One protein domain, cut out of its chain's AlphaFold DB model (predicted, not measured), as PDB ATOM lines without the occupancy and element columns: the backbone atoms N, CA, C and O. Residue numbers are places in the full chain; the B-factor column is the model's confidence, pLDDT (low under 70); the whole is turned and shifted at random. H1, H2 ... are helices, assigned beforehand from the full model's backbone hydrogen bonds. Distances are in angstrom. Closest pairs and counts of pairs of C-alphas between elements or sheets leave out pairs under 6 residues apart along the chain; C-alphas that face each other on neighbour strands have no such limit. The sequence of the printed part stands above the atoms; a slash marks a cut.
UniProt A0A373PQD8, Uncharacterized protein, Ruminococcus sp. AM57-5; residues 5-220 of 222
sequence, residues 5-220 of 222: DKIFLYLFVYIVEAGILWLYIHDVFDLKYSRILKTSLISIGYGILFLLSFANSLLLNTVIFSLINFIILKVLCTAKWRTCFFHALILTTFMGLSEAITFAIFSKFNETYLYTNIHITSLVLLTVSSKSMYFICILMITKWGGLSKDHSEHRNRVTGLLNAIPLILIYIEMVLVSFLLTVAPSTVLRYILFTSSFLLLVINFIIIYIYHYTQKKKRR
ATOM      1  N   ASP A   5     315.061-169.956 157.774       78.62
ATOM      2  CA  ASP A   5     314.156-170.246 158.888       78.62
ATOM      3  C   ASP A   5     313.113-171.322 158.551       78.62
ATOM      4  O   ASP A   5     312.769-172.153 159.391       78.62
ATOM      5  N   LYS A   6     312.633-171.356 157.299       81.19
ATOM      6  CA  LYS A   6     311.683-172.382 156.839       81.19
ATOM      7  C   LYS A   6     312.348-173.752 156.732       81.19
ATOM      8  O   LYS A   6     311.709-174.755 157.032       81.19
ATOM      9  N   ILE A   7     313.625-173.794 156.344       87.44
ATOM     10  CA  ILE A   7     314.407-175.036 156.277       87.44
ATOM     11  C   ILE A   7     314.538-175.635 157.677       87.44
ATOM     12  O   ILE A   7     314.225-176.808 157.870       87.44
ATOM     13  N   PHE A   8     314.937-174.824 158.663       86.69
ATOM     14  CA  PHE A   8     315.044-175.276 160.051       86.69
ATOM     15  C   PHE A   8     313.702-175.732 160.622       86.69
ATOM     16  O   PHE A   8     313.651-176.755 161.304       86.69
ATOM     17  N   LEU A   9     312.612-175.025 160.307       86.69
ATOM     18  CA  LEU A   9     311.275-175.400 160.755       86.69
ATOM     19  C   LEU A   9     310.835-176.757 160.189       86.69
ATOM     20  O   LEU A   9     310.391-177.611 160.953       86.69
ATOM     21  N   TYR A  10     310.982-176.984 158.880       89.25
ATOM     22  CA  TYR A  10     310.633-178.275 158.279       89.25
ATOM     23  C   TYR A  10     311.520-179.404 158.794       89.25
ATOM     24  O   TYR A  10     311.015-180.479 159.110       89.25
ATOM     25  N   LEU A  11     312.824-179.158 158.946       91.50
ATOM     26  CA  LEU A  11     313.736-180.139 159.525       91.50
ATOM     27  C   LEU A  11     313.277-180.543 160.932       91.50
ATOM     28  O   LEU A  11     313.167-181.729 161.233       91.50
ATOM     29  N   PHE A  12     312.955-179.559 161.773       90.12
ATOM     30  CA  PHE A  12     312.434-179.791 163.114       90.12
ATOM     31  C   PHE A  12     311.128-180.599 163.100       90.12
ATOM     32  O   PHE A  12     311.020-181.584 163.829       90.12
ATOM     33  N   VAL A  13     310.167-180.236 162.243       92.38
ATOM     34  CA  VAL A  13     308.895-180.959 162.086       92.38
ATOM     35  C   VAL A  13     309.126-182.439 161.813       92.38
ATOM     36  O   VAL A  13     308.608-183.284 162.542       92.38
ATOM     37  N   TYR A  14     309.937-182.764 160.807       94.31
ATOM     38  CA  TYR A  14     310.143-184.154 160.413       94.31
ATOM     39  C   TYR A  14     310.990-184.940 161.419       94.31
ATOM     40  O   TYR A  14     310.772-186.140 161.569       94.31
ATOM     41  N   ILE A  15     311.889-184.290 162.171       93.50
ATOM     42  CA  ILE A  15     312.578-184.924 163.310       93.50
ATOM     43  C   ILE A  15     311.569-185.319 164.394       93.50
ATOM     44  O   ILE A  15     311.611-186.444 164.899       93.50
ATOM     45  N   VAL A  16     310.650-184.416 164.747       93.50
ATOM     46  CA  VAL A  16     309.624-184.686 165.759       93.50
ATOM     47  C   VAL A  16     308.695-185.804 165.294       93.50
ATOM     48  O   VAL A  16     308.484-186.763 166.034       93.50
ATOM     49  N   GLU A  17     308.189-185.748 164.063       94.81
ATOM     50  CA  GLU A  17     307.309-186.788 163.517       94.81
ATOM     51  C   GLU A  17     307.992-188.157 163.424       94.81
ATOM     52  O   GLU A  17     307.374-189.166 163.770       94.81
ATOM     53  N   ALA A  18     309.272-188.200 163.038       94.81
ATOM     54  CA  ALA A  18     310.076-189.418 163.070       94.81
ATOM     55  C   ALA A  18     310.182-189.988 164.494       94.81
ATOM     56  O   ALA A  18     310.077-191.200 164.690       94.81
ATOM     57  N   GLY A  19     310.347-189.119 165.497       92.19
ATOM     58  CA  GLY A  19     310.331-189.489 166.912       92.19
ATOM     59  C   GLY A  19     308.986-190.069 167.363       92.19
ATOM     60  O   GLY A  19     308.960-191.070 168.083       92.19
ATOM     61  N   ILE A  20     307.869-189.492 166.910       93.69
ATOM     62  CA  ILE A  20     306.515-189.994 167.201       93.69
ATOM     63  C   ILE A  20     306.324-191.379 166.578       93.69
ATOM     64  O   ILE A  20     305.896-192.302 167.272       93.69
ATOM     65  N   LEU A  21     306.703-191.557 165.305       94.88
ATOM     66  CA  LEU A  21     306.642-192.858 164.638       94.88
ATOM     67  C   LEU A  21     307.507-193.892 165.363       94.88
ATOM     68  O   LEU A  21     307.070-195.021 165.581       94.88
ATOM     69  N   TRP A  22     308.728-193.518 165.744       92.62
ATOM     70  CA  TRP A  22     309.642-194.397 166.464       92.62
ATOM     71  C   TRP A  22     309.009-194.953 167.745       92.62
ATOM     72  O   TRP A  22     309.040-196.165 167.976       92.62
ATOM     73  N   LEU A  23     308.421-194.073 168.561       88.69
ATOM     74  CA  LEU A  23     307.735-194.456 169.796       88.69
ATOM     75  C   LEU A  23     306.515-195.330 169.504       88.69
ATOM     76  O   LEU A  23     306.354-196.384 170.114       88.69
ATOM     77  N   TYR A  24     305.709-194.942 168.518       90.44
ATOM     78  CA  TYR A  24     304.525-195.689 168.116       90.44
ATOM     79  C   TYR A  24     304.849-197.125 167.697       90.44
ATOM     80  O   TYR A  24     304.237-198.081 168.172       90.44
ATOM     81  N   ILE A  25     305.854-197.296 166.837       90.19
ATOM     82  CA  ILE A  25     306.263-198.607 166.335       90.19
ATOM     83  C   ILE A  25     306.788-199.494 167.466       90.19
ATOM     84  O   ILE A  25     306.513-200.693 167.485       90.19
ATOM     85  N   HIS A  26     307.550-198.918 168.397       86.50
ATOM     86  CA  HIS A  26     308.098-199.660 169.528       86.50
ATOM     87  C   HIS A  26     307.001-200.180 170.473       86.50
ATOM     88  O   HIS A  26     307.148-201.274 171.029       86.50
ATOM     89  N   ASP A  27     305.910-199.428 170.611       83.19
ATOM     90  CA  ASP A  27     304.821-199.734 171.538       83.19
ATOM     91  C   ASP A  27     303.790-200.684 170.926       83.19
ATOM     92  O   ASP A  27     303.282-201.566 171.615       83.19
ATOM     93  N   VAL A  28     303.508-200.551 169.630       86.38
ATOM     94  CA  VAL A  28     302.439-201.305 168.955       86.38
ATOM     95  C   VAL A  28     302.936-202.605 168.318       86.38
ATOM     96  O   VAL A  28     302.202-203.588 168.284       86.38
ATOM     97  N   PHE A  29     304.175-202.659 167.816       86.69
ATOM     98  CA  PHE A  29     304.617-203.761 166.954       86.69
ATOM     99  C   PHE A  29     305.813-204.543 167.482       86.69
ATOM    100  O   PHE A  29     306.710-204.023 168.155       86.69
ATOM    101  N   ASP A  30     305.888-205.809 167.073       83.31
ATOM    102  CA  ASP A  30     307.124-206.580 167.116       83.31
ATOM    103  C   ASP A  30     308.002-206.294 165.903       83.31
ATOM    104  O   ASP A  30     307.559-206.208 164.754       83.31
ATOM    105  N   LEU A  31     309.283-206.103 166.200       84.31
ATOM    106  CA  LEU A  31     310.248-205.501 165.298       84.31
ATOM    107  C   LEU A  31     311.304-206.522 164.897       84.31
ATOM    108  O   LEU A  31     311.966-207.086 165.766       84.31
ATOM    109  N   LYS A  32     311.507-206.695 163.588       77.56
ATOM    110  CA  LYS A  32     312.422-207.707 163.026       77.56
ATOM    111  C   LYS A  32     313.900-207.341 163.155       77.56
ATOM    112  O   LYS A  32     314.747-208.216 163.271       77.56
ATOM    113  N   TYR A  33     314.208-206.045 163.107       82.44
ATOM    114  CA  TYR A  33     315.576-205.557 162.926       82.44
ATOM    115  C   TYR A  33     316.212-204.992 164.202       82.44
ATOM    116  O   TYR A  33     315.532-204.606 165.167       82.44
ATOM    117  N   SER A  34     317.544-204.892 164.172       82.12
ATOM    118  CA  SER A  34     318.361-204.260 165.210       82.12
ATOM    119  C   SER A  34     318.013-202.774 165.377       82.12
ATOM    120  O   SER A  34     317.426-202.140 164.499       82.12
ATOM    121  N   ARG A  35     318.348-202.195 166.539       79.19
ATOM    122  CA  ARG A  35     318.018-200.792 166.861       79.19
ATOM    123  C   ARG A  35     318.568-199.807 165.819       79.19
ATOM    124  O   ARG A  35     317.842-198.898 165.443       79.19
ATOM    125  N   ILE A  36     319.788-200.038 165.333       82.69
ATOM    126  CA  ILE A  36     320.498-199.159 164.388       82.69
ATOM    127  C   ILE A  36     319.825-199.155 163.008       82.69
ATOM    128  O   ILE A  36     319.605-198.097 162.421       82.69
ATOM    129  N   LEU A  37     319.445-200.331 162.501       84.94
ATOM    130  CA  LEU A  37     318.766-200.435 161.205       84.94
ATOM    131  C   LEU A  37     317.401-199.748 161.234       84.94
ATOM    132  O   LEU A  37     317.044-199.050 160.290       84.94
ATOM    133  N   LYS A  38     316.671-199.880 162.347       87.75
ATOM    134  CA  LYS A  38     315.390-199.193 162.541       87.75
ATOM    135  C   LYS A  38     315.545-197.676 162.491       87.75
ATOM    136  O   LYS A  38     314.780-197.020 161.792       87.75
ATOM    137  N   THR A  39     316.521-197.123 163.221       87.31
ATOM    138  CA  THR A  39     316.726-195.666 163.271       87.31
ATOM    139  C   THR A  39     317.148-195.139 161.908       87.31
ATOM    140  O   THR A  39     316.668-194.092 161.491       87.31
ATOM    141  N   SER A  40     317.987-195.893 161.192       89.50
ATOM    142  CA  SER A  40     318.436-195.535 159.847       89.50
ATOM    143  C   SER A  40     317.275-195.491 158.849       89.50
ATOM    144  O   SER A  40     317.078-194.478 158.187       89.50
ATOM    145  N   LEU A  41     316.435-196.534 158.804       92.69
ATOM    146  CA  LEU A  41     315.278-196.593 157.898       92.69
ATOM    147  C   LEU A  41     314.279-195.456 158.138       92.69
ATOM    148  O   LEU A  41     313.807-194.842 157.182       92.69
ATOM    149  N   ILE A  42     313.988-195.153 159.405       94.12
ATOM    150  CA  ILE A  42     313.112-194.032 159.766       94.12
ATOM    151  C   ILE A  42     313.757-192.703 159.358       94.12
ATOM    152  O   ILE A  42     313.104-191.887 158.715       94.12
ATOM    153  N   SER A  43     315.047-192.506 159.645       93.31
ATOM    154  CA  SER A  43     315.758-191.280 159.269       93.31
ATOM    155  C   SER A  43     315.795-191.064 157.755       93.31
ATOM    156  O   SER A  43     315.616-189.935 157.309       93.31
ATOM    157  N   ILE A  44     315.999-192.118 156.961       94.62
ATOM    158  CA  ILE A  44     315.998-192.033 155.495       94.62
ATOM    159  C   ILE A  44     314.599-191.662 154.990       94.62
ATOM    160  O   ILE A  44     314.463-190.730 154.202       94.62
ATOM    161  N   GLY A  45     313.553-192.345 155.470       94.94
ATOM    162  CA  GLY A  45     312.178-192.069 155.050       94.94
ATOM    163  C   GLY A  45     311.739-190.635 155.359       94.94
ATOM    164  O   GLY A  45     311.189-189.955 154.493       94.94
ATOM    165  N   TYR A  46     312.049-190.137 156.557       95.44
ATOM    166  CA  TYR A  46     311.738-188.758 156.942       95.44
ATOM    167  C   TYR A  46     312.658-187.717 156.295       95.44
ATOM    168  O   TYR A  46     312.221-186.595 156.054       95.44
ATOM    169  N   GLY A  47     313.890-188.084 155.930       93.88
ATOM    170  CA  GLY A  47     314.754-187.248 155.093       93.88
ATOM    171  C   GLY A  47     314.168-187.028 153.695       93.88
ATOM    172  O   GLY A  47     314.186-185.910 153.187       93.88
ATOM    173  N   ILE A  48     313.571-188.066 153.099       93.50
ATOM    174  CA  ILE A  48     312.844-187.954 151.825       93.50
ATOM    175  C   ILE A  48     311.617-187.047 151.991       93.50
ATOM    176  O   ILE A  48     311.426-186.141 151.184       93.50
ATOM    177  N   LEU A  49     310.817-187.239 153.047       93.94
ATOM    178  CA  LEU A  49     309.666-186.370 153.335       93.94
ATOM    179  C   LEU A  49     310.072-184.901 153.475       93.94
ATOM    180  O   LEU A  49     309.433-184.031 152.888       93.94
ATOM    181  N   PHE A  50     311.169-184.634 154.182       93.25
ATOM    182  CA  PHE A  50     311.733-183.296 154.306       93.25
ATOM    183  C   PHE A  50     312.077-182.681 152.945       93.25
ATOM    184  O   PHE A  50     311.670-181.554 152.670       93.25
ATOM    185  N   LEU A  51     312.760-183.414 152.062       91.12
ATOM    186  CA  LEU A  51     313.100-182.912 150.727       91.12
ATOM    187  C   LEU A  51     311.854-182.662 149.865       91.12
ATOM    188  O   LEU A  51     311.793-181.663 149.150       91.12
ATOM    189  N   LEU A  52     310.849-183.537 149.940       89.69
ATOM    190  CA  LEU A  52     309.625-183.391 149.150       89.69
ATOM    191  C   LEU A  52     308.693-182.303 149.703       89.69
ATOM    192  O   LEU A  52     307.906-181.747 148.941       89.69
ATOM    193  N   SER A  53     308.834-181.923 150.976       87.75
ATOM    194  CA  SER A  53     308.032-180.856 151.590       87.75
ATOM    195  C   SER A  53     308.164-179.503 150.882       87.75
ATOM    196  O   SER A  53     307.207-178.725 150.841       87.75
ATOM    197  N   PHE A  54     309.310-179.253 150.233       86.69
ATOM    198  CA  PHE A  54     309.570-178.038 149.457       86.69
ATOM    199  C   PHE A  54     308.730-177.928 148.174       86.69
ATOM    200  O   PHE A  54     308.660-176.844 147.597       86.69
ATOM    201  N   ALA A  55     308.041-178.997 147.755       84.00
ATOM    202  CA  ALA A  55     307.077-178.961 146.653       84.00
ATOM    203  C   ALA A  55     305.811-178.137 146.976       84.00
ATOM    204  O   ALA A  55     305.004-177.885 146.085       84.00
ATOM    205  N   ASN A  56     305.637-177.705 148.236       78.94
ATOM    206  CA  ASN A  56     304.598-176.777 148.700       78.94
ATOM    207  C   ASN A  56     303.151-177.192 148.354       78.94
ATOM    208  O   ASN A  56     302.273-176.346 148.200       78.94
ATOM    209  N   SER A  57     302.892-178.498 148.240       86.88
ATOM    210  CA  SER A  57     301.553-179.056 148.036       86.88
ATOM    211  C   SER A  57     301.131-179.851 149.267       86.88
ATOM    212  O   SER A  57     301.724-180.880 149.590       86.88
ATOM    213  N   LEU A  58     300.089-179.371 149.954       84.56
ATOM    214  CA  LEU A  58     299.579-179.987 151.183       84.56
ATOM    215  C   LEU A  58     299.086-181.416 150.931       84.56
ATOM    216  O   LEU A  58     299.494-182.340 151.628       84.56
ATOM    217  N   LEU A  59     298.281-181.610 149.882       87.62
ATOM    218  CA  LEU A  59     297.730-182.922 149.535       87.62
ATOM    219  C   LEU A  59     298.839-183.912 149.158       87.62
ATOM    220  O   LEU A  59     298.814-185.062 149.593       87.62
ATOM    221  N   LEU A  60     299.843-183.451 148.406       89.25
ATOM    222  CA  LEU A  60     301.004-184.262 148.054       89.25
ATOM    223  C   LEU A  60     301.781-184.685 149.310       89.25
ATOM    224  O   LEU A  60     302.062-185.871 149.480       89.25
ATOM    225  N   ASN A  61     302.062-183.745 150.216       90.88
ATOM    226  CA  ASN A  61     302.774-184.021 151.464       90.88
ATOM    227  C   ASN A  61     302.025-185.041 152.331       90.88
ATOM    228  O   ASN A  61     302.647-185.973 152.835       90.88
ATOM    229  N   THR A  62     300.699-184.933 152.451       91.06
ATOM    230  CA  THR A  62     299.881-185.897 153.206       91.06
ATOM    231  C   THR A  62     299.901-187.293 152.576       91.06
ATOM    232  O   THR A  62     300.055-188.289 153.287       91.06
ATOM    233  N   VAL A  63     299.784-187.392 151.246       93.81
ATOM    234  CA  VAL A  63     299.820-188.684 150.537       93.81
ATOM    235  C   VAL A  63     301.187-189.352 150.693       93.81
ATOM    236  O   VAL A  63     301.256-190.534 151.036       93.81
ATOM    237  N   ILE A  64     302.278-188.604 150.502       94.06
ATOM    238  CA  ILE A  64     303.638-189.139 150.652       94.06
ATOM    239  C   ILE A  64     303.904-189.514 152.112       94.06
ATOM    240  O   ILE A  64     304.478-190.572 152.361       94.06
ATOM    241  N   PHE A  65     303.455-188.707 153.077       94.88
ATOM    242  CA  PHE A  65     303.562-189.026 154.503       94.88
ATOM    243  C   PHE A  65     302.916-190.376 154.818       94.88
ATOM    244  O   PHE A  65     303.538-191.235 155.449       94.88
ATOM    245  N   SER A  66     301.700-190.607 154.318       95.62
ATOM    246  CA  SER A  66     301.010-191.884 154.488       95.62
ATOM    247  C   SER A  66     301.768-193.040 153.831       95.62
ATOM    248  O   SER A  66     301.978-194.082 154.456       95.62
ATOM    249  N   LEU A  67     302.248-192.838 152.599       96.31
ATOM    250  CA  LEU A  67     302.983-193.844 151.832       96.31
ATOM    251  C   LEU A  67     304.302-194.242 152.514       96.31
ATOM    252  O   LEU A  67     304.580-195.430 152.668       96.31
ATOM    253  N   ILE A  68     305.099-193.265 152.949       96.50
ATOM    254  CA  ILE A  68     306.387-193.495 153.615       96.50
ATOM    255  C   ILE A  68     306.177-194.202 154.953       96.50
ATOM    256  O   ILE A  68     306.842-195.206 155.212       96.50
ATOM    257  N   ASN A  69     305.213-193.762 155.767       96.38
ATOM    258  CA  ASN A  69     304.876-194.449 157.017       96.38
ATOM    259  C   ASN A  69     304.440-195.892 156.771       96.38
ATOM    260  O   ASN A  69     304.879-196.807 157.468       96.38
ATOM    261  N   PHE A  70     303.618-196.111 155.748       96.00
ATOM    262  CA  PHE A  70     303.187-197.439 155.352       96.00
ATOM    263  C   PHE A  70     304.376-198.337 154.945       96.00
ATOM    264  O   PHE A  70     304.481-199.469 155.431       96.00
ATOM    265  N   ILE A  71     305.308-197.834 154.125       95.56
ATOM    266  CA  ILE A  71     306.523-198.558 153.719       95.56
ATOM    267  C   ILE A  71     307.391-198.888 154.939       95.56
ATOM    268  O   ILE A  71     307.775-200.047 155.118       95.56
ATOM    269  N   ILE A  72     307.654-197.910 155.812       95.06
ATOM    270  CA  ILE A  72     308.460-198.104 157.027       95.06
ATOM    271  C   ILE A  72     307.836-199.188 157.911       95.06
ATOM    272  O   ILE A  72     308.527-200.126 158.313       95.06
ATOM    273  N   LEU A  73     306.529-199.105 158.175       93.81
ATOM    274  CA  LEU A  73     305.806-200.101 158.967       93.81
ATOM    275  C   LEU A  73     305.880-201.488 158.330       93.81
ATOM    276  O   LEU A  73     306.082-202.480 159.026       93.81
ATOM    277  N   LYS A  74     305.734-201.578 157.007       92.75
ATOM    278  CA  LYS A  74     305.765-202.860 156.302       92.75
ATOM    279  C   LYS A  74     307.139-203.526 156.363       92.75
ATOM    280  O   LYS A  74     307.210-204.749 156.505       92.75
ATOM    281  N   VAL A  75     308.206-202.738 156.250       91.81
ATOM    282  CA  VAL A  75     309.585-203.230 156.328       91.81
ATOM    283  C   VAL A  75     309.920-203.622 157.766       91.81
ATOM    284  O   VAL A  75     310.367-204.742 158.006       91.81
ATOM    285  N   LEU A  76     309.674-202.740 158.738       90.50
ATOM    286  CA  LEU A  76     310.157-202.917 160.109       90.50
ATOM    287  C   LEU A  76     309.333-203.905 160.948       90.50
ATOM    288  O   LEU A  76     309.905-204.584 161.811       90.50
ATOM    289  N   CYS A  77     308.022-204.001 160.711       87.19
ATOM    290  CA  CYS A  77     307.108-204.767 161.559       87.19
ATOM    291  C   CYS A  77     306.871-206.199 161.043       87.19
ATOM    292  O   CYS A  77     306.936-206.503 159.847       87.19
ATOM    293  N   THR A  78     306.556-207.117 161.959       84.69
ATOM    294  CA  THR A  78     306.117-208.497 161.651       84.69
ATOM    295  C   THR A  78     304.655-208.605 161.217       84.69
ATOM    296  O   THR A  78     304.246-209.656 160.728       84.69
ATOM    297  N   ALA A  79     303.882-207.525 161.331       86.31
ATOM    298  CA  ALA A  79     302.452-207.515 161.052       86.31
ATOM    299  C   ALA A  79     302.082-207.736 159.569       86.31
ATOM    300  O   ALA A  79     302.870-207.542 158.633       86.31
ATOM    301  N   LYS A  80     300.819-208.131 159.350       91.00
ATOM    302  CA  LYS A  80     300.229-208.277 158.010       91.00
ATOM    303  C   LYS A  80     300.168-206.923 157.303       91.00
ATOM    304  O   LYS A  80     300.005-205.882 157.932       91.00
ATOM    305  N   TRP A  81     300.218-206.948 155.968       91.44
ATOM    306  CA  TRP A  81     300.184-205.732 155.143       91.44
ATOM    307  C   TRP A  81     298.978-204.828 155.447       91.44
ATOM    308  O   TRP A  81     299.151-203.627 155.633       91.44
ATOM    309  N   ARG A  82     297.784-205.421 155.592       91.25
ATOM    310  CA  ARG A  82     296.544-204.700 155.929       91.25
ATOM    311  C   ARG A  82     296.638-203.956 157.265       91.25
ATOM    312  O   ARG A  82     296.181-202.825 157.365       91.25
ATOM    313  N   THR A  83     297.268-204.570 158.265       90.75
ATOM    314  CA  THR A  83     297.491-203.961 159.579       90.75
ATOM    315  C   THR A  83     298.451-202.779 159.458       90.75
ATOM    316  O   THR A  83     298.118-201.682 159.892       90.75
ATOM    317  N   CYS A  84     299.596-202.946 158.784       92.81
ATOM    318  CA  CYS A  84     300.532-201.841 158.533       92.81
ATOM    319  C   CYS A  84     299.857-200.660 157.816       92.81
ATOM    320  O   CYS A  84     300.081-199.514 158.189       92.81
ATOM    321  N   PHE A  85     299.013-200.940 156.818       93.44
ATOM    322  CA  PHE A  85     298.256-199.916 156.097       93.44
ATOM    323  C   PHE A  85     297.287-199.162 157.013       93.44
ATOM    324  O   PHE A  85     297.299-197.935 157.045       93.44
ATOM    325  N   PHE A  86     296.510-199.881 157.825       94.00
ATOM    326  CA  PHE A  86     295.597-199.270 158.790       94.00
ATOM    327  C   PHE A  86     296.321-198.357 159.793       94.00
ATOM    328  O   PHE A  86     295.897-197.230 160.034       94.00
ATOM    329  N   HIS A  87     297.459-198.800 160.328       94.06
ATOM    330  CA  HIS A  87     298.248-198.001 161.267       94.06
ATOM    331  C   HIS A  87     298.928-196.787 160.611       94.06
ATOM    332  O   HIS A  87     299.042-195.740 161.247       94.06
ATOM    333  N   ALA A  88     299.315-196.878 159.336       95.69
ATOM    334  CA  ALA A  88     299.780-195.717 158.576       95.69
ATOM    335  C   ALA A  88     298.669-194.669 158.397       95.69
ATOM    336  O   ALA A  88     298.925-193.470 158.529       95.69
ATOM    337  N   LEU A  89     297.428-195.111 158.157       95.62
ATOM    338  CA  LEU A  89     296.272-194.215 158.098       95.62
ATOM    339  C   LEU A  89     296.008-193.551 159.449       95.62
ATOM    340  O   LEU A  89     295.826-192.342 159.461       95.62
ATOM    341  N   ILE A  90     296.071-194.284 160.568       94.25
ATOM    342  CA  ILE A  90     295.956-193.703 161.922       94.25
ATOM    343  C   ILE A  90     296.976-192.574 162.117       94.25
ATOM    344  O   ILE A  90     296.617-191.473 162.522       94.25
ATOM    345  N   LEU A  91     298.251-192.824 161.814       95.75
ATOM    346  CA  LEU A  91     299.295-191.804 161.954       95.75
ATOM    347  C   LEU A  91     298.998-190.573 161.086       95.75
ATOM    348  O   LEU A  91     299.108-189.443 161.551       95.75
ATOM    349  N   THR A  92     298.560-190.795 159.846       96.00
ATOM    350  CA  THR A  92     298.227-189.723 158.893       96.00
ATOM    351  C   THR A  92     297.023-188.904 159.354       96.00
ATOM    352  O   THR A  92     297.060-187.676 159.306       96.00
ATOM    353  N   THR A  93     295.959-189.557 159.825       94.62
ATOM    354  CA  THR A  93     294.737-188.871 160.255       94.62
ATOM    355  C   THR A  93     294.976-188.043 161.504       94.62
ATOM    356  O   THR A  93     294.551-186.894 161.540       94.62
ATOM    357  N   PHE A  94     295.692-188.565 162.504       94.94
ATOM    358  CA  PHE A  94     295.998-187.794 163.711       94.94
ATOM    359  C   PHE A  94     296.993-186.661 163.457       94.94
ATOM    360  O   PHE A  94     296.848-185.601 164.063       94.94
ATOM    361  N   MET A  95     297.952-186.839 162.543       95.06
ATOM    362  CA  MET A  95     298.842-185.760 162.110       95.06
ATOM    363  C   MET A  95     298.036-184.626 161.458       95.06
ATOM    364  O   MET A  95     298.064-183.503 161.961       95.06
ATOM    365  N   GLY A  96     297.215-184.928 160.447       92.62
ATOM    366  CA  GLY A  96     296.387-183.919 159.777       92.62
ATOM    367  C   GLY A  96     295.341-183.274 160.695       92.62
ATOM    368  O   GLY A  96     295.147-182.061 160.659       92.62
ATOM    369  N   LEU A  97     294.702-184.059 161.568       93.00
ATOM    370  CA  LEU A  97     293.723-183.548 162.530       93.00
ATOM    371  C   LEU A  97     294.375-182.601 163.543       93.00
ATOM    372  O   LEU A  97     293.802-181.561 163.857       93.00
ATOM    373  N   SER A  98     295.577-182.929 164.028       93.12
ATOM    374  CA  SER A  98     296.309-182.057 164.948       93.12
ATOM    375  C   SER A  98     296.658-180.715 164.303       93.12
ATOM    376  O   SER A  98     296.444-179.677 164.919       93.12
ATOM    377  N   GLU A  99     297.116-180.708 163.047       90.94
ATOM    378  CA  GLU A  99     297.402-179.479 162.299       90.94
ATOM    379  C   GLU A  99     296.136-178.647 162.084       90.94
ATOM    380  O   GLU A  99     296.136-177.446 162.359       90.94
ATOM    381  N   ALA A 100     295.038-179.287 161.673       88.94
ATOM    382  CA  ALA A 100     293.764-178.616 161.441       88.94
ATOM    383  C   ALA A 100     293.184-177.999 162.724       88.94
ATOM    384  O   ALA A 100     292.747-176.848 162.706       88.94
ATOM    385  N   ILE A 101     293.202-178.730 163.847       88.19
ATOM    386  CA  ILE A 101     292.702-178.235 165.138       88.19
ATOM    387  C   ILE A 101     293.551-177.061 165.619       88.19
ATOM    388  O   ILE A 101     292.998-176.024 165.984       88.19
ATOM    389  N   THR A 102     294.881-177.188 165.620       87.06
ATOM    390  CA  THR A 102     295.745-176.101 166.090       87.06
ATOM    391  C   THR A 102     295.600-174.874 165.190       87.06
ATOM    392  O   THR A 102     295.458-173.767 165.705       87.06
ATOM    393  N   PHE A 103     295.521-175.051 163.868       84.31
ATOM    394  CA  PHE A 103     295.251-173.954 162.940       84.31
ATOM    395  C   PHE A 103     293.908-173.267 163.226       84.31
ATOM    396  O   PHE A 103     293.867-172.045 163.329       84.31
ATOM    397  N   ALA A 104     292.832-174.034 163.432       83.88
ATOM    398  CA  ALA A 104     291.503-173.498 163.737       83.88
ATOM    399  C   ALA A 104     291.450-172.739 165.073       83.88
ATOM    400  O   ALA A 104     290.695-171.777 165.220       83.88
ATOM    401  N   ILE A 105     292.239-173.157 166.065       79.38
ATOM    402  CA  ILE A 105     292.364-172.422 167.326       79.38
ATOM    403  C   ILE A 105     293.086-171.098 167.072       79.38
ATOM    404  O   ILE A 105     292.566-170.049 167.439       79.38
ATOM    405  N   PHE A 106     294.238-171.123 166.400       77.38
ATOM    406  CA  PHE A 106     295.006-169.911 166.102       77.38
ATOM    407  C   PHE A 106     294.236-168.915 165.227       77.38
ATOM    408  O   PHE A 106     294.345-167.710 165.453       77.38
ATOM    409  N   SER A 107     293.436-169.388 164.264       75.75
ATOM    410  CA  SER A 107     292.655-168.514 163.384       75.75
ATOM    411  C   SER A 107     291.593-167.718 164.140       75.75
ATOM    412  O   SER A 107     291.381-166.553 163.825       75.75
ATOM    413  N   LYS A 108     290.981-168.299 165.181       72.62
ATOM    414  CA  LYS A 108     289.979-167.611 166.016       72.62
ATOM    415  C   LYS A 108     290.540-166.442 166.817       72.62
ATOM    416  O   LYS A 108     289.805-165.512 167.120       72.62
ATOM    417  N   PHE A 109     291.814-166.495 167.194       62.06
ATOM    418  CA  PHE A 109     292.426-165.443 168.003       62.06
ATOM    419  C   PHE A 109     293.038-164.317 167.169       62.06
ATOM    420  O   PHE A 109     293.459-163.317 167.741       62.06
ATOM    421  N   ASN A 110     293.165-164.484 165.847       56.53
ATOM    422  CA  ASN A 110     294.042-163.613 165.072       56.53
ATOM    423  C   ASN A 110     293.652-163.475 163.588       56.53
ATOM    424  O   ASN A 110     294.516-163.565 162.709       56.53
ATOM    425  N   GLU A 111     292.364-163.239 163.303       50.50
ATOM    426  CA  GLU A 111     291.844-163.037 161.934       50.50
ATOM    427  C   GLU A 111     292.637-161.975 161.141       50.50
ATOM    428  O   GLU A 111     292.855-162.136 159.941       50.50
ATOM    429  N   THR A 112     293.160-160.938 161.805       45.19
ATOM    430  CA  THR A 112     293.905-159.828 161.182       45.19
ATOM    431  C   THR A 112     295.423-160.024 161.077       45.19
ATOM    432  O   THR A 112     296.040-159.386 160.228       45.19
ATOM    433  N   TYR A 113     296.053-160.896 161.875       45.62
ATOM    434  CA  TYR A 113     297.526-161.057 161.908       45.62
ATOM    435  C   TYR A 113     298.029-162.213 161.033       45.62
ATOM    436  O   TYR A 113     299.157-162.179 160.543       45.62
ATOM    437  N   LEU A 114     297.195-163.237 160.807       45.84
ATOM    438  CA  LEU A 114     297.529-164.344 159.902       45.84
ATOM    439  C   LEU A 114     297.560-163.910 158.429       45.84
ATOM    440  O   LEU A 114     298.266-164.527 157.635       45.84
ATOM    441  N   TYR A 115     296.831-162.847 158.073       42.25
ATOM    442  CA  TYR A 115     296.671-162.405 156.686       42.25
ATOM    443  C   TYR A 115     297.728-161.405 156.201       42.25
ATOM    444  O   TYR A 115     297.974-161.341 154.999       42.25
ATOM    445  N   THR A 116     298.363-160.631 157.088       40.53
ATOM    446  CA  THR A 116     299.235-159.513 156.673       40.53
ATOM    447  C   THR A 116     300.721-159.714 156.943       40.53
ATOM    448  O   THR A 116     301.504-159.227 156.138       40.53
ATOM    449  N   ASN A 117     301.143-160.429 157.996       46.00
ATOM    450  CA  ASN A 117     302.557-160.774 158.231       46.00
ATOM    451  C   ASN A 117     302.683-161.890 159.283       46.00
ATOM    452  O   ASN A 117     302.801-161.626 160.481       46.00
ATOM    453  N   ILE A 118     302.713-163.155 158.846       54.22
ATOM    454  CA  ILE A 118     303.064-164.267 159.739       54.22
ATOM    455  C   ILE A 118     304.537-164.105 160.133       54.22
ATOM    456  O   ILE A 118     305.444-164.512 159.404       54.22
ATOM    457  N   HIS A 119     304.788-163.524 161.306       64.44
ATOM    458  CA  HIS A 119     306.109-163.583 161.914       64.44
ATOM    459  C   HIS A 119     306.484-165.048 162.148       64.44
ATOM    460  O   HIS A 119     305.688-165.834 162.670       64.44
ATOM    461  N   ILE A 120     307.722-165.401 161.799       67.88
ATOM    462  CA  ILE A 120     308.269-166.759 161.929       67.88
ATOM    463  C   ILE A 120     308.027-167.329 163.333       67.88
ATOM    464  O   ILE A 120     307.654-168.486 163.460       67.88
ATOM    465  N   THR A 121     308.124-166.512 164.384       68.31
ATOM    466  CA  THR A 121     307.868-166.928 165.771       68.31
ATOM    467  C   THR A 121     306.464-167.506 165.979       68.31
ATOM    468  O   THR A 121     306.311-168.525 166.649       68.31
ATOM    469  N   SER A 122     305.436-166.896 165.385       72.44
ATOM    470  CA  SER A 122     304.051-167.370 165.486       72.44
ATOM    471  C   SER A 122     303.836-168.660 164.692       72.44
ATOM    472  O   SER A 122     303.147-169.557 165.169       72.44
ATOM    473  N   LEU A 123     304.474-168.785 163.521       76.50
ATOM    474  CA  LEU A 123     304.453-170.013 162.719       76.50
ATOM    475  C   LEU A 123     305.117-171.178 163.456       76.50
ATOM    476  O   LEU A 123     304.609-172.298 163.452       76.50
ATOM    477  N   VAL A 124     306.247-170.915 164.111       78.31
ATOM    478  CA  VAL A 124     306.968-171.921 164.884       78.31
ATOM    479  C   VAL A 124     306.131-172.366 166.086       78.31
ATOM    480  O   VAL A 124     305.996-173.564 166.299       78.31
ATOM    481  N   LEU A 125     305.504-171.441 166.824       80.00
ATOM    482  CA  LEU A 125     304.612-171.782 167.943       80.00
ATOM    483  C   LEU A 125     303.415-172.628 167.498       80.00
ATOM    484  O   LEU A 125     303.152-173.664 168.098       80.00
ATOM    485  N   LEU A 126     302.757-172.246 166.400       83.44
ATOM    486  CA  LEU A 126     301.687-173.040 165.790       83.44
ATOM    487  C   LEU A 126     302.162-174.464 165.463       83.44
ATOM    488  O   LEU A 126     301.471-175.446 165.735       83.44
ATOM    489  N   THR A 127     303.365-174.570 164.902       86.94
ATOM    490  CA  THR A 127     303.957-175.848 164.511       86.94
ATOM    491  C   THR A 127     304.273-176.716 165.730       86.94
ATOM    492  O   THR A 127     303.897-177.885 165.750       86.94
ATOM    493  N   VAL A 128     304.916-176.160 166.764       88.19
ATOM    494  CA  VAL A 128     305.237-176.881 168.012       88.19
ATOM    495  C   VAL A 128     303.953-177.399 168.666       88.19
ATOM    496  O   VAL A 128     303.873-178.592 168.957       88.19
ATOM    497  N   SER A 129     302.911-176.568 168.761       87.44
ATOM    498  CA  SER A 129     301.638-176.961 169.378       87.44
ATOM    499  C   SER A 129     300.888-178.032 168.597       87.44
ATOM    500  O   SER A 129     300.323-178.949 169.198       87.44
ATOM    501  N   SER A 130     300.938-177.989 167.264       91.38
ATOM    502  CA  SER A 130     300.411-179.075 166.435       91.38
ATOM    503  C   SER A 130     301.161-180.388 166.678       91.38
ATOM    504  O   SER A 130     300.528-181.433 166.841       91.38
ATOM    505  N   LYS A 131     302.498-180.368 166.770       92.81
ATOM    506  CA  LYS A 131     303.263-181.602 167.008       92.81
ATOM    507  C   LYS A 131     303.104-182.137 168.433       92.81
ATOM    508  O   LYS A 131     303.046-183.355 168.599       92.81
ATOM    509  N   SER A 132     302.928-181.273 169.432       90.38
ATOM    510  CA  SER A 132     302.527-181.677 170.788       90.38
ATOM    511  C   SER A 132     301.149-182.351 170.806       90.38
ATOM    512  O   SER A 132     301.003-183.424 171.395       90.38
ATOM    513  N   MET A 133     300.152-181.773 170.117       90.81
ATOM    514  CA  MET A 133     298.823-182.383 169.937       90.81
ATOM    515  C   MET A 133     298.946-183.762 169.282       90.81
ATOM    516  O   MET A 133     298.437-184.747 169.817       90.81
ATOM    517  N   TYR A 134     299.668-183.851 168.159       94.44
ATOM    518  CA  TYR A 134     299.869-185.101 167.426       94.44
ATOM    519  C   TYR A 134     300.468-186.192 168.319       94.44
ATOM    520  O   TYR A 134     299.935-187.301 168.402       94.44
ATOM    521  N   PHE A 135     301.539-185.859 169.043       91.81
ATOM    522  CA  PHE A 135     302.201-186.763 169.977       91.81
ATOM    523  C   PHE A 135     301.231-187.319 171.025       91.81
ATOM    524  O   PHE A 135     301.171-188.530 171.234       91.81
ATOM    525  N   ILE A 136     300.427-186.459 171.650       88.75
ATOM    526  CA  ILE A 136     299.481-186.867 172.694       88.75
ATOM    527  C   ILE A 136     298.352-187.723 172.139       88.75
ATOM    528  O   ILE A 136     298.016-188.738 172.750       88.75
ATOM    529  N   CYS A 137     297.800-187.373 170.978       90.50
ATOM    530  CA  CYS A 137     296.787-188.194 170.325       90.50
ATOM    531  C   CYS A 137     297.308-189.611 170.054       90.50
ATOM    532  O   CYS A 137     296.633-190.594 170.374       90.50
ATOM    533  N   ILE A 138     298.538-189.726 169.543       91.81
ATOM    534  CA  ILE A 138     299.178-191.021 169.298       91.81
ATOM    535  C   ILE A 138     299.425-191.785 170.603       91.81
ATOM    536  O   ILE A 138     299.197-192.995 170.667       91.81
ATOM    537  N   LEU A 139     299.817-191.110 171.680       86.50
ATOM    538  CA  LEU A 139     299.975-191.753 172.984       86.50
ATOM    539  C   LEU A 139     298.654-192.255 173.558       86.50
ATOM    540  O   LEU A 139     298.604-193.373 174.076       86.50
ATOM    541  N   MET A 140     297.591-191.457 173.458       84.38
ATOM    542  CA  MET A 140     296.259-191.847 173.908       84.38
ATOM    543  C   MET A 140     295.767-193.070 173.147       84.38
ATOM    544  O   MET A 140     295.393-194.055 173.777       84.38
ATOM    545  N   ILE A 141     295.815-193.065 171.811       86.88
ATOM    546  CA  ILE A 141     295.325-194.214 171.042       86.88
ATOM    547  C   ILE A 141     296.181-195.463 171.275       86.88
ATOM    548  O   ILE A 141     295.656-196.570 171.339       86.88
ATOM    549  N   THR A 142     297.486-195.302 171.494       84.12
ATOM    550  CA  THR A 142     298.374-196.439 171.770       84.12
ATOM    551  C   THR A 142     298.083-197.069 173.133       84.12
ATOM    552  O   THR A 142     298.025-198.293 173.251       84.12
ATOM    553  N   LYS A 143     297.872-196.247 174.171       77.81
ATOM    554  CA  LYS A 143     297.736-196.714 175.561       77.81
ATOM    555  C   LYS A 143     296.295-196.981 175.989       77.81
ATOM    556  O   LYS A 143     296.045-197.971 176.668       77.81
ATOM    557  N   TRP A 144     295.353-196.114 175.627       71.94
ATOM    558  CA  TRP A 144     293.925-196.293 175.917       71.94
ATOM    559  C   TRP A 144     293.194-197.068 174.832       71.94
ATOM    560  O   TRP A 144     292.299-197.837 175.160       71.94
ATOM    561  N   GLY A 145     293.601-196.935 173.569       67.31
ATOM    562  CA  GLY A 145     293.046-197.743 172.478       67.31
ATOM    563  C   GLY A 145     293.493-199.208 172.503       67.31
ATOM    564  O   GLY A 145     293.107-199.967 171.624       67.31
ATOM    565  N   GLY A 146     294.311-199.614 173.486       68.88
ATOM    566  CA  GLY A 146     294.733-201.005 173.666       68.88
ATOM    567  C   GLY A 146     295.629-201.539 172.546       68.88
ATOM    568  O   GLY A 146     295.741-202.748 172.398       68.88
ATOM    569  N   LEU A 147     296.252-200.659 171.755       77.00
ATOM    570  CA  LEU A 147     297.121-201.047 170.636       77.00
ATOM    571  C   LEU A 147     298.530-201.451 171.086       77.00
ATOM    572  O   LEU A 147     299.276-202.048 170.314       77.00
ATOM    573  N   SER A 148     298.919-201.081 172.305       75.38
ATOM    574  CA  SER A 148     300.214-201.444 172.872       75.38
ATOM    575  C   SER A 148     300.309-202.953 173.082       75.38
ATOM    576  O   SER A 148     299.508-203.528 173.814       75.38
ATOM    577  N   LYS A 149     301.352-203.580 172.531       71.44
ATOM    578  CA  LYS A 149     301.634-205.017 172.717       71.44
ATOM    579  C   LYS A 149     301.969-205.388 174.160       71.44
ATOM    580  O   LYS A 149     301.964-206.553 174.546       71.44
ATOM    581  N   ASP A 150     302.316-204.383 174.951       62.00
ATOM    582  CA  ASP A 150     302.682-204.528 176.342       62.00
ATOM    583  C   ASP A 150     301.439-204.569 177.240       62.00
ATOM    584  O   ASP A 150     301.156-203.643 178.000       62.00
ATOM    585  N   HIS A 151     300.677-205.658 177.137       52.28
ATOM    586  CA  HIS A 151     299.602-206.002 178.069       52.28
ATOM    587  C   HIS A 151     300.182-206.556 179.376       52.28
ATOM    588  O   HIS A 151     299.815-207.636 179.827       52.28
ATOM    589  N   SER A 152     301.127-205.847 179.999       46.66
ATOM    590  CA  SER A 152     301.570-206.242 181.332       46.66
ATOM    591  C   SER A 152     300.448-205.925 182.323       46.66
ATOM    592  O   SER A 152     300.133-204.754 182.550       46.66
ATOM    593  N   GLU A 153     299.885-206.970 182.928       42.91
ATOM    594  CA  GLU A 153     298.865-206.974 183.991       42.91
ATOM    595  C   GLU A 153     299.181-206.064 185.194       42.91
ATOM    596  O   GLU A 153     298.312-205.770 186.011       42.91
ATOM    597  N   HIS A 154     300.384-205.493 185.277       45.16
ATOM    598  CA  HIS A 154     300.683-204.366 186.153       45.16
ATOM    599  C   HIS A 154     300.316-203.016 185.522       45.16
ATOM    600  O   HIS A 154     301.165-202.152 185.275       45.16
ATOM    601  N   ARG A 155     299.010-202.768 185.374       47.91
ATOM    602  CA  ARG A 155     298.443-201.410 185.275       47.91
ATOM    603  C   ARG A 155     298.600-200.706 186.626       47.91
ATOM    604  O   ARG A 155     297.647-200.459 187.355       47.91
ATOM    605  N   ASN A 156     299.845-200.437 186.997       53.84
ATOM    606  CA  ASN A 156     300.179-199.809 188.260       53.84
ATOM    607  C   ASN A 156     299.766-198.327 188.197       53.84
ATOM    608  O   ASN A 156     299.907-197.697 187.146       53.84
ATOM    609  N   ARG A 157     299.278-197.745 189.304       55.19
ATOM    610  CA  ARG A 157     298.833-196.327 189.366       55.19
ATOM    611  C   ARG A 157     299.878-195.353 188.796       55.19
ATOM    612  O   ARG A 157     299.527-194.358 188.167       55.19
ATOM    613  N   VAL A 158     301.157-195.701 188.940       60.03
ATOM    614  CA  VAL A 158     302.324-194.973 188.417       60.03
ATOM    615  C   VAL A 158     302.305-194.835 186.886       60.03
ATOM    616  O   VAL A 158     302.652-193.780 186.366       60.03
ATOM    617  N   THR A 159     301.846-195.853 186.153       63.22
ATOM    618  CA  THR A 159     301.732-195.816 184.685       63.22
ATOM    619  C   THR A 159     300.641-194.847 184.225       63.22
ATOM    620  O   THR A 159     300.811-194.146 183.231       63.22
ATOM    621  N   GLY A 160     299.527-194.781 184.962       64.94
ATOM    622  CA  GLY A 160     298.460-193.809 184.709       64.94
ATOM    623  C   GLY A 160     298.921-192.373 184.964       64.94
ATOM    624  O   GLY A 160     298.709-191.508 184.120       64.94
ATOM    625  N   LEU A 161     299.622-192.145 186.081       66.00
ATOM    626  CA  LEU A 161     300.181-190.835 186.431       66.00
ATOM    627  C   LEU A 161     301.204-190.344 185.403       66.00
ATOM    628  O   LEU A 161     301.154-189.184 185.005       66.00
ATOM    629  N   LEU A 162     302.083-191.215 184.901       70.19
ATOM    630  CA  LEU A 162     303.051-190.816 183.875       70.19
ATOM    631  C   LEU A 162     302.402-190.441 182.537       70.19
ATOM    632  O   LEU A 162     302.943-189.610 181.815       70.19
ATOM    633  N   ASN A 163     301.235-191.004 182.215       70.81
ATOM    634  CA  ASN A 163     300.468-190.616 181.026       70.81
ATOM    635  C   ASN A 163     299.716-189.292 181.210       70.81
ATOM    636  O   ASN A 163     299.374-188.655 180.218       70.81
ATOM    637  N   ALA A 164     299.468-188.876 182.455       78.12
ATOM    638  CA  ALA A 164     298.890-187.571 182.749       78.12
ATOM    639  C   ALA A 164     299.903-186.433 182.539       78.12
ATOM    640  O   ALA A 164     299.500-185.304 182.285       78.12
ATOM    641  N   ILE A 165     301.213-186.712 182.587       83.94
ATOM    642  CA  ILE A 165     302.233-185.666 182.432       83.94
ATOM    643  C   ILE A 165     302.182-185.018 181.036       83.94
ATOM    644  O   ILE A 165     302.068-183.794 180.988       83.94
ATOM    645  N   PRO A 166     302.162-185.765 179.910       83.69
ATOM    646  CA  PRO A 166     302.006-185.143 178.597       83.69
ATOM    647  C   PRO A 166     300.736-184.299 178.460       83.69
ATOM    648  O   PRO A 166     300.774-183.228 177.858       83.69
ATOM    649  N   LEU A 167     299.635-184.732 179.084       83.62
ATOM    650  CA  LEU A 167     298.375-183.984 179.118       83.62
ATOM    651  C   LEU A 167     298.494-182.639 179.845       83.62
ATOM    652  O   LEU A 167     297.953-181.634 179.391       83.62
ATOM    653  N   ILE A 168     299.219-182.606 180.961       87.44
ATOM    654  CA  ILE A 168     299.478-181.360 181.690       87.44
ATOM    655  C   ILE A 168     300.379-180.442 180.855       87.44
ATOM    656  O   ILE A 168     300.127-179.241 180.776       87.44
ATOM    657  N   LEU A 169     301.397-180.996 180.189       89.50
ATOM    658  CA  LEU A 169     302.351-180.218 179.395       89.50
ATOM    659  C   LEU A 169     301.688-179.531 178.193       89.50
ATOM    660  O   LEU A 169     301.974-178.360 177.951       89.50
ATOM    661  N   ILE A 170     300.755-180.190 177.499       85.88
ATOM    662  CA  ILE A 170     300.001-179.530 176.419       85.88
ATOM    663  C   ILE A 170     299.037-178.470 176.936       85.88
ATOM    664  O   ILE A 170     298.861-177.446 176.287       85.88
ATOM    665  N   TYR A 171     298.428-178.674 178.106       87.62
ATOM    666  CA  TYR A 171     297.580-177.645 178.699       87.62
ATOM    667  C   TYR A 171     298.392-176.376 178.987       87.62
ATOM    668  O   TYR A 171     297.979-175.285 178.599       87.62
ATOM    669  N   ILE A 172     299.578-176.523 179.591       89.81
ATOM    670  CA  ILE A 172     300.505-175.405 179.815       89.81
ATOM    671  C   ILE A 172     300.861-174.741 178.482       89.81
ATOM    672  O   ILE A 172     300.787-173.521 178.371       89.81
ATOM    673  N   GLU A 173     301.188-175.524 177.454       87.44
ATOM    674  CA  GLU A 173     301.513-174.991 176.131       87.44
ATOM    675  C   GLU A 173     300.358-174.180 175.516       87.44
ATOM    676  O   GLU A 173     300.573-173.073 175.025       87.44
ATOM    677  N   MET A 174     299.121-174.674 175.611       82.69
ATOM    678  CA  MET A 174     297.931-173.962 175.135       82.69
ATOM    679  C   MET A 174     297.702-172.646 175.887       82.69
ATOM    680  O   MET A 174     297.282-171.660 175.279       82.69
ATOM    681  N   VAL A 175     298.011-172.593 177.187       86.81
ATOM    682  CA  VAL A 175     297.971-171.346 177.969       86.81
ATOM    683  C   VAL A 175     299.024-170.353 177.465       86.81
ATOM    684  O   VAL A 175     298.693-169.184 177.268       86.81
ATOM    685  N   LEU A 176     300.258-170.800 177.194       86.06
ATOM    686  CA  LEU A 176     301.316-169.938 176.640       86.06
ATOM    687  C   LEU A 176     300.916-169.359 175.276       86.06
ATOM    688  O   LEU A 176     301.105-168.168 175.025       86.06
ATOM    689  N   VAL A 177     300.327-170.191 174.412       80.25
ATOM    690  CA  VAL A 177     299.806-169.778 173.103       80.25
ATOM    691  C   VAL A 177     298.675-168.763 173.255       80.25
ATOM    692  O   VAL A 177     298.700-167.719 172.607       80.25
ATOM    693  N   SER A 178     297.706-169.028 174.130       78.81
ATOM    694  CA  SER A 178     296.589-168.112 174.381       78.81
ATOM    695  C   SER A 178     297.075-166.753 174.896       78.81
ATOM    696  O   SER A 178     296.662-165.707 174.394       78.81
ATOM    697  N   PHE A 179     298.024-166.748 175.836       82.06
ATOM    698  CA  PHE A 179     298.634-165.527 176.360       82.06
ATOM    699  C   PHE A 179     299.357-164.719 175.272       82.06
ATOM    700  O   PHE A 179     299.178-163.505 175.175       82.06
ATOM    701  N   LEU A 180     300.132-165.385 174.407       78.38
ATOM    702  CA  LEU A 180     300.794-164.742 173.270       78.38
ATOM    703  C   LEU A 180     299.790-164.047 172.341       78.38
ATOM    704  O   LEU A 180     300.040-162.927 171.895       78.38
ATOM    705  N   LEU A 181     298.692-164.733 172.025       73.38
ATOM    706  CA  LEU A 181     297.707-164.274 171.049       73.38
ATOM    707  C   LEU A 181     296.808-163.158 171.601       73.38
ATOM    708  O   LEU A 181     296.364-162.314 170.835       73.38
ATOM    709  N   THR A 182     296.574-163.118 172.915       75.19
ATOM    710  CA  THR A 182     295.678-162.137 173.553       75.19
ATOM    711  C   THR A 182     296.383-160.855 173.987       75.19
ATOM    712  O   THR A 182     295.840-159.770 173.813       75.19
ATOM    713  N   VAL A 183     297.593-160.957 174.544       74.25
ATOM    714  CA  VAL A 183     298.296-159.813 175.158       74.25
ATOM    715  C   VAL A 183     299.248-159.120 174.173       74.25
ATOM    716  O   VAL A 183     299.741-158.033 174.456       74.25
ATOM    717  N   ALA A 184     299.503-159.724 173.003       71.38
ATOM    718  CA  ALA A 184     300.446-159.237 171.991       71.38
ATOM    719  C   ALA A 184     301.778-158.729 172.597       71.38
ATOM    720  O   ALA A 184     302.178-157.586 172.365       71.38
ATOM    721  N   PRO A 185     302.496-159.567 173.367       71.19
ATOM    722  CA  PRO A 185     303.589-159.106 174.215       71.19
ATOM    723  C   PRO A 185     304.833-158.647 173.435       71.19
ATOM    724  O   PRO A 185     304.979-158.924 172.237       71.19
ATOM    725  N   SER A 186     305.757-157.989 174.148       79.81
ATOM    726  CA  SER A 186     307.034-157.499 173.610       79.81
ATOM    727  C   SER A 186     307.867-158.610 172.957       79.81
ATOM    728  O   SER A 186     307.782-159.781 173.328       79.81
ATOM    729  N   THR A 187     308.719-158.244 171.997       74.12
ATOM    730  CA  THR A 187     309.518-159.189 171.195       74.12
ATOM    731  C   THR A 187     310.355-160.146 172.049       74.12
ATOM    732  O   THR A 187     310.396-161.342 171.767       74.12
ATOM    733  N   VAL A 188     310.962-159.650 173.134       79.81
ATOM    734  CA  VAL A 188     311.742-160.474 174.076       79.81
ATOM    735  C   VAL A 188     310.864-161.552 174.714       79.81
ATOM    736  O   VAL A 188     311.242-162.723 174.730       79.81
ATOM    737  N   LEU A 189     309.663-161.190 175.174       80.06
ATOM    738  CA  LEU A 189     308.747-162.143 175.798       80.06
ATOM    739  C   LEU A 189     308.255-163.195 174.794       80.06
ATOM    740  O   LEU A 189     308.120-164.359 175.156       80.06
ATOM    741  N   ARG A 190     308.072-162.835 173.517       78.69
ATOM    742  CA  ARG A 190     307.719-163.799 172.458       78.69
ATOM    743  C   ARG A 190     308.788-164.877 172.269       78.69
ATOM    744  O   ARG A 190     308.443-166.047 172.122       78.69
ATOM    745  N   TYR A 191     310.071-164.509 172.307       79.50
ATOM    746  CA  TYR A 191     311.169-165.479 172.226       79.50
ATOM    747  C   TYR A 191     311.264-166.373 173.467       79.50
ATOM    748  O   TYR A 191     311.543-167.567 173.334       79.50
ATOM    749  N   ILE A 192     310.987-165.830 174.657       85.00
ATOM    750  CA  ILE A 192     310.918-166.617 175.897       85.00
ATOM    751  C   ILE A 192     309.794-167.652 175.796       85.00
ATOM    752  O   ILE A 192     310.057-168.839 175.966       85.00
ATOM    753  N   LEU A 193     308.576-167.225 175.444       84.00
ATOM    754  CA  LEU A 193     307.415-168.112 175.285       84.00
ATOM    755  C   LEU A 193     307.680-169.215 174.256       84.00
ATOM    756  O   LEU A 193     307.391-170.381 174.510       84.00
ATOM    757  N   PHE A 194     308.294-168.862 173.126       80.38
ATOM    758  CA  PHE A 194     308.736-169.829 172.126       80.38
ATOM    759  C   PHE A 194     309.699-170.872 172.715       80.38
ATOM    760  O   PHE A 194     309.473-172.076 172.575       80.38
ATOM    761  N   THR A 195     310.756-170.417 173.391       85.00
ATOM    762  CA  THR A 195     311.772-171.303 173.976       85.00
ATOM    763  C   THR A 195     311.146-172.225 175.025       85.00
ATOM    764  O   THR A 195     311.458-173.414 175.068       85.00
ATOM    765  N   SER A 196     310.205-171.715 175.824       88.00
ATOM    766  CA  SER A 196     309.438-172.506 176.788       88.00
ATOM    767  C   SER A 196     308.591-173.587 176.114       88.00
ATOM    768  O   SER A 196     308.685-174.743 176.518       88.00
ATOM    769  N   SER A 197     307.823-173.267 175.068       86.88
ATOM    770  CA  SER A 197     307.027-174.267 174.334       86.88
ATOM    771  C   SER A 197     307.900-175.352 173.703       86.88
ATOM    772  O   SER A 197     307.582-176.538 173.786       86.88
ATOM    773  N   PHE A 198     309.049-174.974 173.138       86.25
ATOM    774  CA  PHE A 198     310.011-175.939 172.610       86.25
ATOM    775  C   PHE A 198     310.549-176.877 173.704       86.25
ATOM    776  O   PHE A 198     310.562-178.096 173.529       86.25
ATOM    777  N   LEU A 199     310.949-176.333 174.858       88.25
ATOM    778  CA  LEU A 199     311.425-177.130 175.994       88.25
ATOM    779  C   LEU A 199     310.339-178.066 176.540       88.25
ATOM    780  O   LEU A 199     310.647-179.208 176.882       88.25
ATOM    781  N   LEU A 200     309.075-177.626 176.576       89.88
ATOM    782  CA  LEU A 200     307.939-178.466 176.971       89.88
ATOM    783  C   LEU A 200     307.797-179.684 176.047       89.88
ATOM    784  O   LEU A 200     307.643-180.804 176.539       89.88
ATOM    785  N   LEU A 201     307.929-179.501 174.727       87.25
ATOM    786  CA  LEU A 201     307.921-180.612 173.772       87.25
ATOM    787  C   LEU A 201     309.113-181.563 173.985       87.25
ATOM    788  O   LEU A 201     308.948-182.783 173.969       87.25
ATOM    789  N   VAL A 202     310.316-181.036 174.226       88.12
ATOM    790  CA  VAL A 202     311.505-181.868 174.487       88.12
ATOM    791  C   VAL A 202     311.329-182.700 175.761       88.12
ATOM    792  O   VAL A 202     311.577-183.908 175.755       88.12
ATOM    793  N   ILE A 203     310.843-182.087 176.844       88.50
ATOM    794  CA  ILE A 203     310.551-182.780 178.107       88.50
ATOM    795  C   ILE A 203     309.498-183.875 177.893       88.50
ATOM    796  O   ILE A 203     309.657-184.981 178.414       88.50
ATOM    797  N   ASN A 204     308.479-183.608 177.071       86.75
ATOM    798  CA  ASN A 204     307.461-184.582 176.675       86.75
ATOM    799  C   ASN A 204     308.083-185.872 176.108       86.75
ATOM    800  O   ASN A 204     307.744-186.974 176.551       86.75
ATOM    801  N   PHE A 205     309.048-185.756 175.192       84.50
ATOM    802  CA  PHE A 205     309.775-186.913 174.659       84.50
ATOM    803  C   PHE A 205     310.658-187.599 175.707       84.50
ATOM    804  O   PHE A 205     310.654-188.829 175.803       84.50
ATOM    805  N   ILE A 206     311.402-186.826 176.504       85.75
ATOM    806  CA  ILE A 206     312.333-187.359 177.510       85.75
ATOM    807  C   ILE A 206     311.594-188.213 178.544       85.75
ATOM    808  O   ILE A 206     312.035-189.321 178.849       85.75
ATOM    809  N   ILE A 207     310.455-187.741 179.055       83.81
ATOM    810  CA  ILE A 207     309.675-188.457 180.074       83.81
ATOM    811  C   ILE A 207     309.233-189.826 179.556       83.81
ATOM    812  O   ILE A 207     309.363-190.833 180.255       83.81
ATOM    813  N   ILE A 208     308.763-189.893 178.310       78.12
ATOM    814  CA  ILE A 208     308.303-191.151 177.712       78.12
ATOM    815  C   ILE A 208     309.467-192.076 177.381       78.12
ATOM    816  O   ILE A 208     309.371-193.288 177.579       78.12
ATOM    817  N   TYR A 209     310.593-191.522 176.945       81.06
ATOM    818  CA  TYR A 209     311.806-192.301 176.746       81.06
ATOM    819  C   TYR A 209     312.298-192.936 178.058       81.06
ATOM    820  O   TYR A 209     312.559-194.142 178.105       81.06
ATOM    821  N   ILE A 210     312.363-192.158 179.148       80.69
ATOM    822  CA  ILE A 210     312.742-192.645 180.485       80.69
ATOM    823  C   ILE A 210     311.752-193.700 180.976       80.69
ATOM    824  O   ILE A 210     312.165-194.721 181.537       80.69
ATOM    825  N   TYR A 211     310.457-193.492 180.740       76.69
ATOM    826  CA  TYR A 211     309.418-194.456 181.084       76.69
ATOM    827  C   TYR A 211     309.666-195.814 180.421       76.69
ATOM    828  O   TYR A 211     309.730-196.839 181.107       76.69
ATOM    829  N   HIS A 212     309.892-195.814 179.106       71.06
ATOM    830  CA  HIS A 212     310.180-197.023 178.335       71.06
ATOM    831  C   HIS A 212     311.463-197.713 178.775       71.06
ATOM    832  O   HIS A 212     311.501-198.937 178.927       71.06
ATOM    833  N   TYR A 213     312.510-196.937 179.040       75.06
ATOM    834  CA  TYR A 213     313.766-197.468 179.556       75.06
ATOM    835  C   TYR A 213     313.583-198.142 180.923       75.06
ATOM    836  O   TYR A 213     314.046-199.266 181.135       75.06
ATOM    837  N   THR A 214     312.851-197.495 181.831       74.44
ATOM    838  CA  THR A 214     312.608-197.997 183.190       74.44
ATOM    839  C   THR A 214     311.751-199.261 183.178       74.44
ATOM    840  O   THR A 214     312.088-200.233 183.854       74.44
ATOM    841  N   GLN A 215     310.688-199.296 182.367       68.12
ATOM    842  CA  GLN A 215     309.837-200.481 182.203       68.12
ATOM    843  C   GLN A 215     310.614-201.672 181.632       68.12
ATOM    844  O   GLN A 215     310.492-202.800 182.115       68.12
ATOM    845  N   LYS A 216     311.465-201.430 180.630       65.88
ATOM    846  CA  LYS A 216     312.301-202.474 180.032       65.88
ATOM    847  C   LYS A 216     313.363-202.997 180.998       65.88
ATOM    848  O   LYS A 216     313.675-204.184 180.965       65.88
ATOM    849  N   LYS A 217     313.913-202.131 181.857       67.19
ATOM    850  CA  LYS A 217     314.854-202.531 182.911       67.19
ATOM    851  C   LYS A 217     314.171-203.404 183.964       67.19
ATOM    852  O   LYS A 217     314.721-204.443 184.304       67.19
ATOM    853  N   LYS A 218     312.967-203.037 184.424       62.81
ATOM    854  CA  LYS A 218     312.201-203.840 185.393       62.81
ATOM    855  C   LYS A 218     311.910-205.252 184.874       62.81
ATOM    856  O   LYS A 218     312.152-206.205 185.593       62.81
ATOM    857  N   ARG A 219     311.520-205.398 183.604       58.03
ATOM    858  CA  ARG A 219     311.269-206.705 182.957       58.03
ATOM    859  C   ARG A 219     312.486-207.613 182.748       58.03
ATOM    860  O   ARG A 219     312.307-208.729 182.293       58.03
ATOM    861  N   ARG A 220     313.709-207.131 182.985       54.41
ATOM    862  CA  ARG A 220     314.935-207.953 182.923       54.41
ATOM    863  C   ARG A 220     315.416-208.416 184.298       54.41
ATOM    864  O   ARG A 220     316.373-209.176 184.362       54.41
TER     865      ARG A 220
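This is residues 5 to 220 of the 222 residues of an uncharacterized protein of Ruminococcus sp. AM57-5 (UniProt A0A373PQD8). Seven helices run up and down in one bundle, with H5 in its middle: H1 to H5 pack as a ring, each on the next and H5 back on H1, and H6 and H7 pack on the other side of H5, making a triangle with it. H2 and H3 lie farthest from H6 and H7, and residues 153 to 158, at the end of the long link before H6 and in its first turn, stick out. The printed part has 216 residues, with the named helices in the order H1 to H7 and no named strand; the class is all helix. It is compact, with a radius of gyration of the C-alphas of 18.1 A and spans of 52 by 42 by 26 A.

H1, residues 5 to 28, and H2, residues 35 to 53, form a hairpin and touch, closest at the C-alphas of Tyr 14 and Tyr 46, 6.0 A, at a steep tilt of 39 degrees. H3, residues 58 to 76, touches H2 at a shallow tilt of 15 degrees, opposite ways, closest at the C-alphas of Gly 45 and Ile 68, 6.1 A. H4, residues 81 to 109, touches H3, closest at the C-alphas of Phe 70 and Ala 88, 5.0 A. H5, residues 120 to 143, is the hub, touching four helices. It touches H4 at a steep tilt of 42 degrees, closest at the C-alphas of Glu 99 and Ser 130, 5.1 A. It touches H1 at a shallow tilt of 5 degrees, the same way, closest at the C-alphas of Ile 20 and Phe 135, 6.1 A. H6, residues 157 to 183, touches residues 125 to 136 of H5, closest at the C-alphas of Ser 132 and Ile 170, 6.5 A. H7, residues 187 to 218, touches H6 at a shallow tilt of 9 degrees, opposite ways, closest at the C-alphas of Pro 166 and Asn 204, 5.8 A. Every O i to N i+4 pair is within hydrogen-bond range in H1, H2, H3 and H5; the counts are 24 of 25 in H4, 21 of 23 in H6 and 27 of 28 in H7.

H1 begins at C-alpha 5 (314.156, -170.246, 158.888) and is 34.7 A long. H4 measures 43.0 A, H5 34.6 A and H6 39.2 A. H7, the longest, spans 46.9 A and ends at C-alpha 218 (312.201, -203.840, 185.393).

The C-alphas farthest apart, of Thr 116 and Arg 220, are 57.3 A apart. The printed part has no cut. The link from H5 to H6, 13 residues, is long. Its mean pLDDT is 82.0 over the printed part; residues 109 to 121, 145 to 146, 150 to 161 and 215 to 220 are under 70.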